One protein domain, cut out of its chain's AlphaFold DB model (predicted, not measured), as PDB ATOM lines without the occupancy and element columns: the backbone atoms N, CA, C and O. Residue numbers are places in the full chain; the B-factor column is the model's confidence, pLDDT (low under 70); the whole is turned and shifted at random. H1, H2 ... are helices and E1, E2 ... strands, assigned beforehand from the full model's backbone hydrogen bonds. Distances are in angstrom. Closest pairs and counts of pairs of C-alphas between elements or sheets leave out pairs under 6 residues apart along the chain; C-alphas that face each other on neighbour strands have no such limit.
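What this domain is: This is residues 74 to 138 of the 138 residues of an uncharacterized protein of Halomonas xianhensis (UniProt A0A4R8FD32). The picture is one strongly twisted sheet of four strands, with a short helix at each of two places: H1 grazes the sheet near the ends of E1 and E4, and H2 covers part of E3 and E2 toward one end of the longest axis. The turn of the E3 and E4 hairpin reaches the other end, and a long link after E4 returns to pair briefly with E3. The printed part has 65 residues, with two named helices and four named strands in the order E1 H1 E2 E3 E4 H2. The sheet runs E1 E4 E3 E2 and is mixed; the class is mixed, helices and strands. The whole is compact, with a radius of gyration of the C-alphas of 11.7 A and spans of 34 by 26 by 16 A.

Where its parts are: Find C-alpha 74 at (-48.016, 38.076, 6.210); from there strand E1 runs over residues 74 to 78, 12.7 A. Next come helix H1, residues 81 to 86, and strand E2, residues 91 to 97, 17.7 A long. Strand E3, residues 100 to 109, is the longest at 26.2 A; look for its bend of 52 degrees at Leu 103. It ends at C-alpha 109, (-56.740, 38.403, 9.987). Strand E4, residues 112 to 118, spans 19.6 A. Helix H2, residues 130 to 136, measures 9.9 A and ends at C-alpha 136, (-35.149, 31.838, 23.984).

How they stand to each other: Begin with the sheet, whose edge strands are E1 and E2. E1 and E4 are parallel at 24 degrees, with N 76 and O 115 2.9 A apart, within hydrogen-bond range. E2, E3 and E4 form a meander, each strand the antiparallel neighbour of the one before, in two hairpins; look for N 104 and O 93 at 2.8 A, and N 114 and O 107 at 2.8 A. E1, H1 and E2 form a split strand-helix-strand unit, two strands running the same way with E4 and E3 between them, and its crossover is right-handed. H1 is on the sheet but only grazes it, with residues 81 to 85; its closest C-alphas to E4 are those of Glu 81 and Leu 118, 7.0 A. H2 is on the sheet at a height of 9.4 A, over E3 and only just over E2, with 3 of its C-alphas, and runs along the strands, at 3 degrees to E3 on the local plane. Its closest C-alphas to E3 are those of Tyr 130 and Tyr 101, 6.3 A. H1 and H2 are apart. In H1 and H2 every O i to N i+4 pair is within hydrogen-bond range.

The domain as a whole: The C-alphas of Glu 110 and Gln 131 are the two farthest apart, 34.7 A. The printed part has no cut and ends at Ser 138, the chain's last residue. The link from E4 to H2, 11 residues, is long; in it residues 127 to 128 pair antiparallel with residues 101 to 102 of E3. The other links are tight. The mean pLDDT of the printed part is 95.7, and no printed residue is under 70.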
ATOM      1  N   ARG A  74     -48.386  36.741   6.704       98.31
ATOM      2  CA  ARG A  74     -48.016  38.076   6.210       98.31
ATOM      3  C   ARG A  74     -47.070  38.765   7.182       98.31
ATOM      4  O   ARG A  74     -47.309  38.739   8.377       98.31
ATOM      5  N   ASP A  75     -46.042  39.429   6.667       96.56
ATOM      6  CA  ASP A  75     -45.244  40.385   7.444       96.56
ATOM      7  C   ASP A  75     -45.731  41.813   7.189       96.56
ATOM      8  O   ASP A  75     -45.882  42.240   6.035       96.56
ATOM      9  N   CYS A  76     -45.910  42.567   8.267       97.06
ATOM     10  CA  CYS A  76     -46.385  43.945   8.271       97.06
ATOM     11  C   CYS A  76     -45.380  44.819   9.031       97.06
ATOM     12  O   CYS A  76     -45.477  45.025  10.239       97.06
ATOM     13  N   MET A  77     -44.381  45.331   8.311       97.19
ATOM     14  CA  MET A  77     -43.435  46.292   8.873       97.19
ATOM     15  C   MET A  77     -44.002  47.707   8.756       97.19
ATOM     16  O   MET A  77     -44.264  48.169   7.645       97.19
ATOM     17  N   THR A  78     -44.150  48.404   9.879       96.62
ATOM     18  CA  THR A  78     -44.701  49.768   9.918       96.62
ATOM     19  C   THR A  78     -43.722  50.762  10.536       96.62
ATOM     20  O   THR A  78     -42.859  50.389  11.329       96.62
ATOM     21  N   MET A  79     -43.845  52.031  10.147       96.94
ATOM     22  CA  MET A  79     -43.186  53.155  10.819       96.94
ATOM     23  C   MET A  79     -44.097  53.885  11.816       96.94
ATOM     24  O   MET A  79     -43.626  54.750  12.548       96.94
ATOM     25  N   ASP A  80     -45.390  53.561  11.825       97.31
ATOM     26  CA  ASP A  80     -46.388  54.172  12.700       97.31
ATOM     27  C   ASP A  80     -46.370  53.482  14.073       97.31
ATOM     28  O   ASP A  80     -46.909  52.383  14.246       97.31
ATOM     29  N   GLU A  81     -45.680  54.107  15.029       96.81
ATOM     30  CA  GLU A  81     -45.508  53.577  16.383       96.81
ATOM     31  C   GLU A  81     -46.830  53.535  17.161       96.81
ATOM     32  O   GLU A  81     -47.098  52.550  17.851       96.81
ATOM     33  N   ASP A  82     -47.685  54.549  17.013       97.06
ATOM     34  CA  ASP A  82     -48.966  54.620  17.721       97.06
ATOM     35  C   ASP A  82     -49.920  53.530  17.229       97.06
ATOM     36  O   ASP A  82     -50.513  52.811  18.040       97.06
ATOM     37  N   ALA A  83     -50.012  53.336  15.908       96.75
ATOM     38  CA  ALA A  83     -50.806  52.256  15.333       96.75
ATOM     39  C   ALA A  83     -50.302  50.879  15.789       96.75
ATOM     40  O   ALA A  83     -51.104  50.032  16.180       96.75
ATOM     41  N   PHE A  84     -48.983  50.659  15.796       97.81
ATOM     42  CA  PHE A  84     -48.388  49.408  16.278       97.81
ATOM     43  C   PHE A  84     -48.673  49.159  17.767       97.81
ATOM     44  O   PHE A  84     -49.024  48.047  18.177       97.81
ATOM     45  N   ASN A  85     -48.555  50.193  18.597       96.56
ATOM     46  CA  ASN A  85     -48.809  50.095  20.031       96.56
ATOM     47  C   ASN A  85     -50.287  49.816  20.328       96.56
ATOM     48  O   ASN A  85     -50.574  49.034  21.235       96.56
ATOM     49  N   ALA A  86     -51.202  50.357  19.520       97.38
ATOM     50  CA  ALA A  86     -52.639  50.120  19.626       97.38
ATOM     51  C   ALA A  86     -53.090  48.715  19.173       97.38
ATOM     52  O   ALA A  86     -54.217  48.322  19.478       97.38
ATOM     53  N   LEU A  87     -52.244  47.943  18.473       97.31
ATOM     54  CA  LEU A  87     -52.573  46.566  18.092       97.31
ATOM     55  C   LEU A  87     -52.794  45.695  19.337       97.31
ATOM     56  O   LEU A  87     -51.883  45.530  20.157       97.31
ATOM     57  N   ALA A  88     -53.979  45.091  19.418       96.88
ATOM     58  CA  ALA A  88     -54.285  44.005  20.340       96.88
ATOM     59  C   ALA A  88     -53.759  42.693  19.742       96.88
ATOM     60  O   ALA A  88     -54.372  42.134  18.835       96.88
ATOM     61  N   ALA A  89     -52.588  42.257  20.200       97.25
ATOM     62  CA  ALA A  89     -51.934  41.056  19.698       97.25
ATOM     63  C   ALA A  89     -52.576  39.785  20.271       97.25
ATOM     64  O   ALA A  89     -52.838  39.721  21.472       97.25
ATOM     65  N   ASP A  90     -52.738  38.759  19.436       97.50
ATOM     66  CA  ASP A  90     -53.020  37.397  19.906       97.50
ATOM     67  C   ASP A  90     -51.770  36.796  20.568       97.50
ATOM     68  O   ASP A  90     -51.857  36.038  21.533       97.50
ATOM     69  N   LEU A  91     -50.589  37.164  20.054       98.00
ATOM     70  CA  LEU A  91     -49.291  36.769  20.589       98.00
ATOM     71  C   LEU A  91     -48.260  37.890  20.429       98.00
ATOM     72  O   LEU A  91     -48.083  38.443  19.344       98.00
ATOM     73  N   GLU A  92     -47.509  38.155  21.492       97.94
ATOM     74  CA  GLU A  92     -46.281  38.946  21.434       97.94
ATOM     75  C   GLU A  92     -45.064  38.017  21.425       97.94
ATOM     76  O   GLU A  92     -44.928  37.134  22.272       97.94
ATOM     77  N   THR A  93     -44.165  38.202  20.460       97.12
ATOM     78  CA  THR A  93     -42.951  37.385  20.315       97.12
ATOM     79  C   THR A  93     -41.767  38.237  19.859       97.12
ATOM     80  O   THR A  93     -41.873  39.455  19.688       97.12
ATOM     81  N   ARG A  94     -40.602  37.612  19.679       96.62
ATOM     82  CA  ARG A  94     -39.404  38.266  19.148       96.62
ATOM     83  C   ARG A  94     -39.234  37.879  17.683       96.62
ATOM     84  O   ARG A  94     -39.208  36.701  17.351       96.62
ATOM     85  N   THR A  95     -39.065  38.864  16.809       95.25
ATOM     86  CA  THR A  95     -38.704  38.630  15.402       95.25
ATOM     87  C   THR A  95     -37.382  39.305  15.074       95.25
ATOM     88  O   THR A  95     -37.018  40.309  15.688       95.25
ATOM     89  N   MET A  96     -36.648  38.759  14.109       93.88
ATOM     90  CA  MET A  96     -35.400  39.351  13.648       93.88
ATOM     91  C   MET A  96     -35.684  40.343  12.519       93.88
ATOM     92  O   MET A  96     -36.313  40.003  11.522       93.88
ATOM     93  N   SER A  97     -35.179  41.567  12.650       94.69
ATOM     94  CA  SER A  97     -35.245  42.586  11.603       94.69
ATOM     95  C   SER A  97     -33.969  43.422  11.631       94.69
ATOM     96  O   SER A  97     -33.583  43.961  12.669       94.69
ATOM     97  N   ASN A  98     -33.283  43.484  10.488       93.75
ATOM     98  CA  ASN A  98     -31.982  44.138  10.328       93.75
ATOM     99  C   ASN A  98     -30.935  43.698  11.378       93.75
ATOM    100  O   ASN A  98     -30.362  44.521  12.086       93.75
ATOM    101  N   ALA A  99     -30.727  42.380  11.491       90.81
ATOM    102  CA  ALA A  99     -29.778  41.723  12.402       90.81
ATOM    103  C   ALA A  99     -30.024  41.906  13.917       90.81
ATOM    104  O   ALA A  99     -29.220  41.437  14.721       90.81
ATOM    105  N   THR A 100     -31.142  42.510  14.326       94.81
ATOM    106  CA  THR A 100     -31.534  42.631  15.736       94.81
ATOM    107  C   THR A 100     -32.882  41.974  16.007       94.81
ATOM    108  O   THR A 100     -33.750  41.930  15.132       94.81
ATOM    109  N   TYR A 101     -33.068  41.464  17.227       96.44
ATOM    110  CA  TYR A 101     -34.372  40.994  17.687       96.44
ATOM    111  C   TYR A 101     -35.210  42.176  18.171       96.44
ATOM    112  O   TYR A 101     -34.733  43.017  18.928       96.44
ATOM    113  N   THR A 102     -36.462  42.228  17.731       97.69
ATOM    114  CA  THR A 102     -37.437  43.271  18.066       97.69
ATOM    115  C   THR A 102     -38.760  42.652  18.464       97.69
ATOM    116  O   THR A 102     -39.027  41.490  18.146       97.69
ATOM    117  N   LEU A 103     -39.596  43.437  19.142       98.06
ATOM    118  CA  LEU A 103     -40.964  43.037  19.441       98.06
ATOM    119  C   LEU A 103     -41.741  42.837  18.138       98.06
ATOM    120  O   LEU A 103     -41.701  43.692  17.248       98.06
ATOM    121  N   ALA A 104     -42.436  41.709  18.058       98.19
ATOM    122  CA  ALA A 104     -43.430  41.418  17.047       98.19
ATOM    123  C   ALA A 104     -44.775  41.156  17.721       98.19
ATOM    124  O   ALA A 104     -44.838  40.474  18.743       98.19
ATOM    125  N   LYS A 105     -45.840  41.672  17.116       98.56
ATOM    126  CA  LYS A 105     -47.225  41.413  17.500       98.56
ATOM    127  C   LYS A 105     -47.877  40.600  16.399       98.56
ATOM    128  O   LYS A 105     -47.915  41.041  15.253       98.56
ATOM    129  N   ILE A 106     -48.355  39.412  16.731       98.50
ATOM    130  CA  ILE A 106     -49.040  38.536  15.789       98.50
ATOM    131  C   ILE A 106     -50.540  38.666  16.012       98.50
ATOM    132  O   ILE A 106     -51.009  38.566  17.146       98.50
ATOM    133  N   ILE A 107     -51.272  38.900  14.925       98.12
ATOM    134  CA  ILE A 107     -52.735  38.953  14.909       98.12
ATOM    135  C   ILE A 107     -53.288  38.035  13.822       98.12
ATOM    136  O   ILE A 107     -52.675  37.862  12.765       98.12
ATOM    137  N   ARG A 108     -54.468  37.465  14.057       97.06
ATOM    138  CA  ARG A 108     -55.199  36.676  13.064       97.06
ATOM    139  C   ARG A 108     -56.130  37.566  12.240       97.06
ATOM    140  O   ARG A 108     -57.102  38.110  12.759       97.06
ATOM    141  N   VAL A 109     -55.895  37.652  10.932       96.25
ATOM    142  CA  VAL A 109     -56.740  38.403   9.987       96.25
ATOM    143  C   VAL A 109     -57.170  37.474   8.859       96.25
ATOM    144  O   VAL A 109     -56.332  36.878   8.192       96.25
ATOM    145  N   GLU A 110     -58.483  37.309   8.667       94.62
ATOM    146  CA  GLU A 110     -59.059  36.483   7.584       94.62
ATOM    147  C   GLU A 110     -58.507  35.045   7.520       94.62
ATOM    148  O   GLU A 110     -58.385  34.450   6.452       94.62
ATOM    149  N   GLY A 111     -58.152  34.461   8.669       93.44
ATOM    150  CA  GLY A 111     -57.574  33.117   8.694       93.44
ATOM    151  C   GLY A 111     -56.107  33.054   8.247       93.44
ATOM    152  O   GLY A 111     -55.629  31.975   7.900       93.44
ATOM    153  N   VAL A 112     -55.376  34.166   8.305       96.88
ATOM    154  CA  VAL A 112     -53.924  34.239   8.098       96.88
ATOM    155  C   VAL A 112     -53.287  34.962   9.288       96.88
ATOM    156  O   VAL A 112     -53.861  35.917   9.811       96.88
ATOM    157  N   ASN A 113     -52.122  34.500   9.755       98.38
ATOM    158  CA  ASN A 113     -51.384  35.219  10.797       98.38
ATOM    159  C   ASN A 113     -50.606  36.364  10.145       98.38
ATOM    160  O   ASN A 113     -49.848  36.156   9.194       98.38
ATOM    161  N   GLU A 114     -50.784  37.569  10.671       98.44
ATOM    162  CA  GLU A 114     -49.996  38.736  10.303       98.44
ATOM    163  C   GLU A 114     -49.006  39.055  11.421       98.44
ATOM    164  O   GLU A 114     -49.396  39.232  12.573       98.44
ATOM    165  N   VAL A 115     -47.723  39.134  11.082       98.38
ATOM    166  CA  VAL A 115     -46.627  39.459  11.990       98.38
ATOM    167  C   VAL A 115     -46.302  40.938  11.825       98.38
ATOM    168  O   VAL A 115     -45.688  41.363  10.843       98.38
ATOM    169  N   HIS A 116     -46.727  41.738  12.793       98.50
ATOM    170  CA  HIS A 116     -46.487  43.175  12.823       98.50
ATOM    171  C   HIS A 116     -45.221  43.474  13.609       98.50
ATOM    172  O   HIS A 116     -45.014  42.921  14.688       98.50
ATOM    173  N   TYR A 117     -44.373  44.361  13.099       98.25
ATOM    174  CA  TYR A 117     -43.190  44.840  13.817       98.25
ATOM    175  C   TYR A 117     -42.776  46.230  13.334       98.25
ATOM    176  O   TYR A 117     -43.056  46.637  12.203       98.25
ATOM    177  N   LEU A 118     -42.084  46.966  14.201       98.25
ATOM    178  CA  LEU A 118     -41.602  48.301  13.873       98.25
ATOM    179  C   LEU A 118     -40.396  48.259  12.934       98.25
ATOM    180  O   LEU A 118     -39.498  47.416  13.049       98.25
ATOM    181  N   ASN A 119     -40.375  49.214  12.009       97.50
ATOM    182  CA  ASN A 119     -39.260  49.453  11.112       97.50
ATOM    183  C   ASN A 119     -37.975  49.750  11.914       97.50
ATOM    184  O   ASN A 119     -38.038  50.444  12.929       97.50
ATOM    185  N   PRO A 120     -36.794  49.290  11.462       96.88
ATOM    186  CA  PRO A 120     -35.524  49.598  12.116       96.88
ATOM    187  C   PRO A 120     -35.214  51.080  12.335       96.88
ATOM    188  O   PRO A 120     -34.422  51.385  13.220       96.88
ATOM    189  N   ASN A 121     -35.825  51.974  11.561       96.00
ATOM    190  CA  ASN A 121     -35.651  53.419  11.679       96.00
ATOM    191  C   ASN A 121     -36.586  54.071  12.716       96.00
ATOM    192  O   ASN A 121     -36.480  55.273  12.935       96.00
ATOM    193  N   CYS A 122     -37.503  53.326  13.342       95.88
ATOM    194  CA  CYS A 122     -38.338  53.830  14.435       95.88
ATOM    195  C   CYS A 122     -37.516  53.940  15.717       95.88
ATOM    196  O   CYS A 122     -36.932  52.957  16.173       95.88
ATOM    197  N   HIS A 123     -37.482  55.127  16.320       92.06
ATOM    198  CA  HIS A 123     -36.671  55.373  17.513       92.06
ATOM    199  C   HIS A 123     -37.256  54.680  18.752       92.06
ATOM    200  O   HIS A 123     -36.495  54.300  19.640       92.06
ATOM    201  N   GLY A 124     -38.578  54.472  18.805       92.62
ATOM    202  CA  GLY A 124     -39.238  53.712  19.871       92.62
ATOM    203  C   GLY A 124     -39.186  52.194  19.690       92.62
ATOM    204  O   GLY A 124     -39.762  51.457  20.492       92.62
ATOM    205  N   ARG A 125     -38.501  51.686  18.653       95.69
ATOM    206  CA  ARG A 125     -38.380  50.246  18.404       95.69
ATOM    207  C   ARG A 125     -37.655  49.558  19.561       95.69
ATOM    208  O   ARG A 125     -36.463  49.767  19.778       95.69
ATOM    209  N   VAL A 126     -38.360  48.660  20.245       96.69
ATOM    210  CA  VAL A 126     -37.763  47.783  21.259       96.69
ATOM    211  C   VAL A 126     -36.759  46.851  20.590       96.69
ATOM    212  O   VAL A 126     -37.116  46.088  19.695       96.69
ATOM    213  N   VAL A 127     -35.511  46.889  21.054       96.88
ATOM    214  CA  VAL A 127     -34.451  45.975  20.626       96.88
ATOM    215  C   VAL A 127     -34.032  45.124  21.815       96.88
ATOM    216  O   VAL A 127     -33.670  45.648  22.867       96.88
ATOM    217  N   PHE A 128     -34.096  43.809  21.646       97.12
ATOM    218  CA  PHE A 128     -33.717  42.844  22.671       97.12
ATOM    219  C   PHE A 128     -32.249  42.440  22.545       97.12
ATOM    220  O   PHE A 128     -31.664  42.515  21.460       97.12
ATOM    221  N   ASP A 129     -31.678  41.940  23.645       97.06
ATOM    222  CA  ASP A 129     -30.358  41.314  23.612       97.06
ATOM    223  C   ASP A 129     -30.352  40.141  22.626       97.06
ATOM    224  O   ASP A 129     -31.273  39.315  22.587       97.06
ATOM    225  N   TYR A 130     -29.313  40.088  21.795       92.38
ATOM    226  CA  TYR A 130     -29.236  39.116  20.716       92.38
ATOM    227  C   TYR A 130     -29.062  37.693  21.241       92.38
ATOM    228  O   TYR A 130     -29.714  36.779  20.737       92.38
ATOM    229  N   GLN A 131     -28.176  37.494  22.219       92.25
ATOM    230  CA  GLN A 131     -27.825  36.162  22.696       92.25
ATOM    231  C   GLN A 131     -28.969  35.581  23.528       92.25
ATOM    232  O   GLN A 131     -29.393  34.461  23.264       92.25
ATOM    233  N   GLU A 132     -29.551  36.380  24.421       94.75
ATOM    234  CA  GLU A 132     -30.736  36.004  25.194       94.75
ATOM    235  C   GLU A 132     -31.909  35.633  24.279       94.75
ATOM    236  O   GLU A 132     -32.533  34.585  24.438       94.75
ATOM    237  N   SER A 133     -32.199  36.473  23.279       93.38
ATOM    238  CA  SER A 133     -33.286  36.204  22.333       93.38
ATOM    239  C   SER A 133     -33.012  34.957  21.510       93.38
ATOM    240  O   SER A 133     -33.904  34.144  21.307       93.38
ATOM    241  N   ARG A 134     -31.776  34.781  21.046       88.44
ATOM    242  CA  ARG A 134     -31.379  33.584  20.312       88.44
ATOM    243  C   ARG A 134     -31.595  32.327  21.153       88.44
ATOM    244  O   ARG A 134     -32.101  31.359  20.602       88.44
ATOM    245  N   ASP A 135     -31.241  32.339  22.432       88.94
ATOM    246  CA  ASP A 135     -31.400  31.180  23.316       88.94
ATOM    247  C   ASP A 135     -32.876  30.911  23.652       88.94
ATOM    248  O   ASP A 135     -33.283  29.757  23.713       88.94
ATOM    249  N   LEU A 136     -33.700  31.957  23.777       88.44
ATOM    250  CA  LEU A 136     -35.149  31.838  23.984       88.44
ATOM    251  C   LEU A 136     -35.896  31.301  22.750       88.44
ATOM    252  O   LEU A 136     -36.938  30.657  22.880       88.44
ATOM    253  N   MET A 137     -35.411  31.636  21.554       85.12
ATOM    254  CA  MET A 137     -36.033  31.283  20.270       85.12
ATOM    255  C   MET A 137     -35.465  29.989  19.661       85.12
ATOM    256  O   MET A 137     -35.931  29.579  18.596       85.12
ATOM    257  N   SER A 138     -34.450  29.381  20.290       81.38
ATOM    258  CA  SER A 138     -33.838  28.112  19.861       81.38
ATOM    259  C   SER A 138     -34.512  26.901  20.494       81.38
ATOM    260  O   SER A 138     -35.112  27.022  21.577       81.38
TER     261      SER A 138